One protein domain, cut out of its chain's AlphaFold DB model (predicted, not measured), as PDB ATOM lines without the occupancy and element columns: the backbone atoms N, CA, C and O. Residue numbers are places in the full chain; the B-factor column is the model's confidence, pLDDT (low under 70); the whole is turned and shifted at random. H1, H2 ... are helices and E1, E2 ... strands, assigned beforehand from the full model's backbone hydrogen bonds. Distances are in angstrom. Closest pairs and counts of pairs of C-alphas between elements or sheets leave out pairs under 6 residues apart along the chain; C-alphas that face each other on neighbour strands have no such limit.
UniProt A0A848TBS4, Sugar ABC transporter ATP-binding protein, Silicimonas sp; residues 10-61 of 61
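This is residues 10 to 61 of the 61 residues of the protein "Sugar ABC transporter ATP-binding protein" of Silicimonas sp (UniProt A0A848TBS4). A two-stranded hairpin, E1 and E2, has H2 packed on it through residues 40 to 45 and H1 at its open end, while residues 55 to 61, mostly H3, stick out as a tail. The 52 printed residues, mixed in class, run H1, E1, E2, H2, H3, with an antiparallel sheet. The whole is a loose rod, 39 by 19 by 17 A, radius of gyration of the C-alphas 12.8 A.

H1, residues 10 to 15, is near H2, residues 38 to 45, with 6 pairs of C-alphas within 10 A. E1, residues 18 to 23, and E2, residues 26 to 32, form an antiparallel hairpin at 163 degrees, with N 19 and O 31 within hydrogen-bond range at 2.8 A. The closest C-alphas of E1 and H2 are Phe 21 and Leu 44, 6.4 A; of E2 and H2, Gly 29 and Leu 44, 6.9 A. H3, residues 51 to 59, is apart from H1, E1, E2 and H2. Every O i to N i+4 pair is within hydrogen-bond range in H2, 1 of 2 in H1 and 3 of 5 in H3.

H1 begins at C-alpha 10 (30.628, 13.560, -11.178); E1 spans 17.1 A, E2 18.4 A. H3, 12.8 A, ends at C-alpha 59 (11.960, 34.000, -29.489).

The C-alphas farthest apart, Asp 34 and Ile 61, are 40.7 A apart. The printed part has no cut, its links are tight, and pLDDT is under 70 at residues 48 to 61.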
ATOM      1  N   ILE A  10      29.679  14.498 -11.789       91.19
ATOM      2  CA  ILE A  10      30.628  13.560 -11.178       91.19
ATOM      3  C   ILE A  10      31.541  14.318 -10.217       91.19
ATOM      4  O   ILE A  10      31.680  13.930  -9.059       91.19
ATOM      5  N   HIS A  11      32.124  15.432 -10.663       93.00
ATOM      6  CA  HIS A  11      32.983  16.256  -9.813       93.00
ATOM      7  C   HIS A  11      32.212  16.842  -8.631       93.00
ATOM      8  O   HIS A  11      32.731  16.840  -7.519       93.00
ATOM      9  N   SER A  12      30.973  17.298  -8.851       93.44
ATOM     10  CA  SER A  12      30.117  17.825  -7.781       93.44
ATOM     11  C   SER A  12      29.879  16.776  -6.683       93.44
ATOM     12  O   SER A  12      30.022  17.079  -5.498       93.44
ATOM     13  N   ARG A  13      29.616  15.517  -7.059       91.69
ATOM     14  CA  ARG A  13      29.391  14.412  -6.111       91.69
ATOM     15  C   ARG A  13      30.622  13.980  -5.338       91.69
ATOM     16  O   ARG A  13      30.495  13.547  -4.202       91.69
ATOM     17  N   LEU A  14      31.799  14.075  -5.949       93.62
ATOM     18  CA  LEU A  14      33.039  13.666  -5.292       93.62
ATOM     19  C   LEU A  14      33.425  14.587  -4.131       93.62
ATOM     20  O   LEU A  14      34.142  14.148  -3.235       93.62
ATOM     21  N   VAL A  15      32.989  15.851  -4.156       93.25
ATOM     22  CA  VAL A  15      33.459  16.874  -3.205       93.25
ATOM     23  C   VAL A  15      32.351  17.559  -2.405       93.25
ATOM     24  O   VAL A  15      32.657  18.220  -1.416       93.25
ATOM     25  N   GLY A  16      31.089  17.448  -2.829       93.69
ATOM     26  CA  GLY A  16      29.954  18.137  -2.218       93.69
ATOM     27  C   GLY A  16      29.106  17.246  -1.311       93.69
ATOM     28  O   GLY A  16      28.866  16.080  -1.618       93.69
ATOM     29  N   ASP A  17      28.612  17.831  -0.224       94.88
ATOM     30  CA  ASP A  17      27.596  17.278   0.683       94.88
ATOM     31  C   ASP A  17      26.236  18.005   0.566       94.88
ATOM     32  O   ASP A  17      25.196  17.506   1.004       94.88
ATOM     33  N   ARG A  18      26.247  19.203  -0.035       95.44
ATOM     34  CA  ARG A  18      25.104  20.095  -0.252       95.44
ATOM     35  C   ARG A  18      25.180  20.701  -1.645       95.44
ATOM     36  O   ARG A  18      26.246  21.123  -2.091       95.44
ATOM     37  N   TYR A  19      24.029  20.811  -2.291       95.31
ATOM     38  CA  TYR A  19      23.904  21.280  -3.660       95.31
ATOM     39  C   TYR A  19      22.858  22.378  -3.763       95.31
ATOM     40  O   TYR A  19      21.798  22.313  -3.142       95.31
ATOM     41  N   THR A  20      23.163  23.351  -4.613       94.44
ATOM     42  CA  THR A  20      22.238  24.381  -5.073       94.44
ATOM     43  C   THR A  20      22.409  24.492  -6.579       94.44
ATOM     44  O   THR A  20      23.526  24.671  -7.066       94.44
ATOM     45  N   PHE A  21      21.308  24.384  -7.308       92.31
ATOM     46  CA  PHE A  21      21.260  24.474  -8.760       92.31
ATOM     47  C   PHE A  21      20.686  25.824  -9.149       92.31
ATOM     48  O   PHE A  21      19.681  26.271  -8.590       92.31
ATOM     49  N   LEU A  22      21.352  26.467 -10.099       89.19
ATOM     50  CA  LEU A  22      21.010  27.795 -10.574       89.19
ATOM     51  C   LEU A  22      20.731  27.739 -12.074       89.19
ATOM     52  O   LEU A  22      21.543  27.194 -12.820       89.19
ATOM     53  N   ALA A  23      19.635  28.358 -12.502       84.25
ATOM     54  CA  ALA A  23      19.353  28.669 -13.899       84.25
ATOM     55  C   ALA A  23      18.928  30.136 -13.988       84.25
ATOM     56  O   ALA A  23      18.159  30.605 -13.154       84.25
ATOM     57  N   LEU A  24      19.499  30.885 -14.937       84.62
ATOM     58  CA  LEU A  24      19.176  32.304 -15.167       84.62
ATOM     59  C   LEU A  24      19.150  33.173 -13.887       84.62
ATOM     60  O   LEU A  24      18.315  34.055 -13.713       84.62
ATOM     61  N   GLY A  25      20.066  32.910 -12.947       84.94
ATOM     62  CA  GLY A  25      20.152  33.646 -11.679       84.94
ATOM     63  C   GLY A  25      19.094  33.276 -10.628       84.94
ATOM     64  O   GLY A  25      19.080  33.879  -9.555       84.94
ATOM     65  N   LYS A  26      18.246  32.277 -10.890       83.81
ATOM     66  CA  LYS A  26      17.254  31.731  -9.956       83.81
ATOM     67  C   LYS A  26      17.685  30.361  -9.442       83.81
ATOM     68  O   LYS A  26      18.343  29.597 -10.144       83.81
ATOM     69  N   VAL A  27      17.306  30.045  -8.204       90.81
ATOM     70  CA  VAL A  27      17.498  28.707  -7.627       90.81
ATOM     71  C   VAL A  27      16.395  27.792  -8.140       90.81
ATOM     72  O   VAL A  27      15.231  28.007  -7.816       90.81
ATOM     73  N   ILE A  28      16.776  26.767  -8.900       89.69
ATOM     74  CA  ILE A  28      15.849  25.770  -9.467       89.69
ATOM     75  C   ILE A  28      15.820  24.462  -8.669       89.69
ATOM     76  O   ILE A  28      14.943  23.627  -8.856       89.69
ATOM     77  N   GLY A  29      16.771  24.275  -7.753       90.31
ATOM     78  CA  GLY A  29      16.816  23.109  -6.879       90.31
ATOM     79  C   GLY A  29      17.870  23.255  -5.792       90.31
ATOM     80  O   GLY A  29      18.886  23.926  -5.983       90.31
ATOM     81  N   ALA A  30      17.640  22.624  -4.646       93.75
ATOM     82  CA  ALA A  30      18.609  22.540  -3.562       93.75
ATOM     83  C   ALA A  30      18.374  21.273  -2.732       93.75
ATOM     84  O   ALA A  30      17.242  20.808  -2.625       93.75
ATOM     85  N   GLY A  31      19.437  20.730  -2.143       94.44
ATOM     86  CA  GLY A  31      19.359  19.525  -1.318       94.44
ATOM     87  C   GLY A  31      20.727  19.003  -0.899       94.44
ATOM     88  O   GLY A  31      21.765  19.569  -1.241       94.44
ATOM     89  N   THR A  32      20.726  17.926  -0.132       95.50
ATOM     90  CA  THR A  32      21.913  17.201   0.337       95.50
ATOM     91  C   THR A  32      22.236  16.003  -0.560       95.50
ATOM     92  O   THR A  32      21.455  15.635  -1.443       95.50
ATOM     93  N   SER A  33      23.389  15.369  -0.336       91.62
ATOM     94  CA  SER A  33      23.803  14.161  -1.072       91.62
ATOM     95  C   SER A  33      22.879  12.958  -0.910       91.62
ATOM     96  O   SER A  33      22.842  12.122  -1.813       91.62
ATOM     97  N   ASP A  34      22.107  12.899   0.174       92.75
ATOM     98  CA  ASP A  34      21.129  11.832   0.410       92.75
ATOM     99  C   ASP A  34      19.782  12.117  -0.272       92.75
ATOM    100  O   ASP A  34      19.072  11.195  -0.670       92.75
ATOM    101  N   GLU A  35      19.432  13.394  -0.443       93.06
ATOM    102  CA  GLU A  35      18.166  13.823  -1.049       93.06
ATOM    103  C   GLU A  35      18.226  13.827  -2.581       93.06
ATOM    104  O   GLU A  35      17.221  13.578  -3.249       93.06
ATOM    105  N   ILE A  36      19.400  14.099  -3.159       92.12
ATOM    106  CA  ILE A  36      19.551  14.265  -4.606       92.12
ATOM    107  C   ILE A  36      20.159  13.013  -5.237       92.12
ATOM    108  O   ILE A  36      21.352  12.726  -5.119       92.12
ATOM    109  N   GLY A  37      19.336  12.288  -5.996       90.56
ATOM    110  CA  GLY A  37      19.750  11.136  -6.799       90.56
ATOM    111  C   GLY A  37      20.577  11.508  -8.041       90.56
ATOM    112  O   GLY A  37      20.618  12.662  -8.470       90.56
ATOM    113  N   ASN A  38      21.262  10.520  -8.635       89.62
ATOM    114  CA  ASN A  38      22.124  10.725  -9.816       89.62
ATOM    115  C   ASN A  38      21.348  11.318 -10.997       89.62
ATOM    116  O   ASN A  38      21.812  12.238 -11.667       89.62
ATOM    117  N   GLU A  39      20.164  10.766 -11.248       89.12
ATOM    118  CA  GLU A  39      19.293  11.174 -12.344       89.12
ATOM    119  C   GLU A  39      18.747  12.590 -12.133       89.12
ATOM    120  O   GLU A  39      18.721  13.390 -13.062       89.12
ATOM    121  N   GLU A  40      18.398  12.923 -10.891       89.56
ATOM    122  CA  GLU A  40      17.883  14.243 -10.539       89.56
ATOM    123  C   GLU A  40      18.953  15.326 -10.646       89.56
ATOM    124  O   GLU A  40      18.720  16.376 -11.236       89.56
ATOM    125  N   MET A  41      20.170  15.041 -10.178       90.50
ATOM    126  CA  MET A  41      21.304  15.941 -10.375       90.50
ATOM    127  C   MET A  41      21.569  16.191 -11.861       90.50
ATOM    128  O   MET A  41      21.779  17.335 -12.252       90.50
ATOM    129  N   ARG A  42      21.528  15.146 -12.700       89.25
ATOM    130  CA  ARG A  42      21.672  15.299 -14.157       89.25
ATOM    131  C   ARG A  42      20.561  16.164 -14.744       89.25
ATOM    132  O   ARG A  42      20.868  17.037 -15.547       89.25
ATOM    133  N   ARG A  43      19.303  15.962 -14.339       87.94
ATOM    134  CA  ARG A  43      18.175  16.800 -14.777       87.94
ATOM    135  C   ARG A  43      18.363  18.265 -14.391       87.94
ATOM    136  O   ARG A  43      18.233  19.130 -15.249       87.94
ATOM    137  N   LEU A  44      18.698  18.541 -13.133       89.50
ATOM    138  CA  LEU A  44      18.893  19.903 -12.637       89.50
ATOM    139  C   LEU A  44      20.106  20.584 -13.290       89.50
ATOM    140  O   LEU A  44      20.010  21.740 -13.686       89.50
ATOM    141  N   MET A  45      21.224  19.870 -13.481       88.81
ATOM    142  CA  MET A  45      22.400  20.407 -14.191       88.81
ATOM    143  C   MET A  45      22.164  20.614 -15.687       88.81
ATOM    144  O   MET A  45      22.777  21.499 -16.275       88.81
ATOM    145  N   ALA A  46      21.270  19.836 -16.300       84.75
ATOM    146  CA  ALA A  46      20.844  20.031 -17.683       84.75
ATOM    147  C   ALA A  46      19.875  21.218 -17.863       84.75
ATOM    148  O   ALA A  46      19.402  21.435 -18.973       84.75
ATOM    149  N   GLY A  47      19.580  21.980 -16.803       73.44
ATOM    150  CA  GLY A  47      18.695  23.147 -16.862       73.44
ATOM    151  C   GLY A  47      17.265  22.889 -16.387       73.44
ATOM    152  O   GLY A  47      16.402  23.701 -16.680       73.44
ATOM    153  N   GLY A  48      17.023  21.770 -15.685       66.62
ATOM    154  CA  GLY A  48      15.840  21.471 -14.866       66.62
ATOM    155  C   GLY A  48      14.532  22.144 -15.287       66.62
ATOM    156  O   GLY A  48      14.269  23.257 -14.868       66.62
ATOM    157  N   ALA A  49      13.693  21.439 -16.052       56.12
ATOM    158  CA  ALA A  49      12.317  21.811 -16.431       56.12
ATOM    159  C   ALA A  49      12.084  23.175 -17.138       56.12
ATOM    160  O   ALA A  49      11.028  23.334 -17.740       56.12
ATOM    161  N   GLU A  50      13.046  24.102 -17.174       54.59
ATOM    162  CA  GLU A  50      12.917  25.443 -17.777       54.59
ATOM    163  C   GLU A  50      13.448  25.535 -19.222       54.59
ATOM    164  O   GLU A  50      13.529  26.619 -19.797       54.59
ATOM    165  N   MET A  51      13.756  24.407 -19.874       54.00
ATOM    166  CA  MET A  51      14.136  24.412 -21.298       54.00
ATOM    167  C   MET A  51      13.020  24.985 -22.200       54.00
ATOM    168  O   MET A  51      13.314  25.479 -23.280       54.00
ATOM    169  N   GLY A  52      11.756  24.948 -21.751       52.03
ATOM    170  CA  GLY A  52      10.619  25.544 -22.464       52.03
ATOM    171  C   GLY A  52      10.479  27.063 -22.297       52.03
ATOM    172  O   GLY A  52       9.990  27.722 -23.210       52.03
ATOM    173  N   ASP A  53      10.940  27.631 -21.179       53.69
ATOM    174  CA  ASP A  53      10.849  29.078 -20.922       53.69
ATOM    175  C   ASP A  53      12.003  29.840 -21.596       53.69
ATOM    176  O   ASP A  53      11.820  30.951 -22.090       53.69
ATOM    177  N   LEU A  54      13.175  29.206 -21.725       55.19
ATOM    178  CA  LEU A  54      14.318  29.737 -22.481       55.19
ATOM    179  C   LEU A  54      14.033  29.878 -23.986       55.19
ATOM    180  O   LEU A  54      14.521  30.817 -24.611       55.19
ATOM    181  N   GLU A  55      13.243  28.975 -24.577       55.38
ATOM    182  CA  GLU A  55      12.799  29.108 -25.973       55.38
ATOM    183  C   GLU A  55      11.879  30.325 -26.164       55.38
ATOM    184  O   GLU A  55      11.968  30.986 -27.198       55.38
ATOM    185  N   GLN A  56      11.040  30.658 -25.174       56.69
ATOM    186  CA  GLN A  56      10.200  31.862 -25.218       56.69
ATOM    187  C   GLN A  56      11.026  33.144 -25.091       56.69
ATOM    188  O   GLN A  56      10.852  34.040 -25.912       56.69
ATOM    189  N   GLU A  57      11.971  33.217 -24.147       52.94
ATOM    190  CA  GLU A  57      12.850  34.392 -24.006       52.94
ATOM    191  C   GLU A  57      13.730  34.624 -25.248       52.94
ATOM    192  O   GLU A  57      13.978  35.769 -25.620       52.94
ATOM    193  N   LEU A  58      14.191  33.559 -25.923       57.44
ATOM    194  CA  LEU A  58      15.005  33.683 -27.139       57.44
ATOM    195  C   LEU A  58      14.173  34.021 -28.387       57.44
ATOM    196  O   LEU A  58      14.707  34.604 -29.325       57.44
ATOM    197  N   ALA A  59      12.889  33.650 -28.412       58.09
ATOM    198  CA  ALA A  59      11.960  34.000 -29.489       58.09
ATOM    199  C   ALA A  59      11.443  35.448 -29.398       58.09
ATOM    200  O   ALA A  59      10.927  35.971 -30.385       58.09
ATOM    201  N   GLU A  60      11.566  36.089 -28.233       56.03
ATOM    202  CA  GLU A  60      11.215  37.500 -28.019       56.03
ATOM    203  C   GLU A  60      12.340  38.491 -28.403       56.03
ATOM    204  O   GLU A  60      12.114  39.703 -28.361       56.03
ATOM    205  N   ILE A  61      13.520  38.001 -28.820       50.78
ATOM    206  CA  ILE A  61      14.639  38.795 -29.380       50.78
ATOM    207  C   ILE A  61      14.598  38.773 -30.912       50.78
ATOM    208  O   ILE A  61      14.717  39.870 -31.511       50.78
TER     209      ILE A  61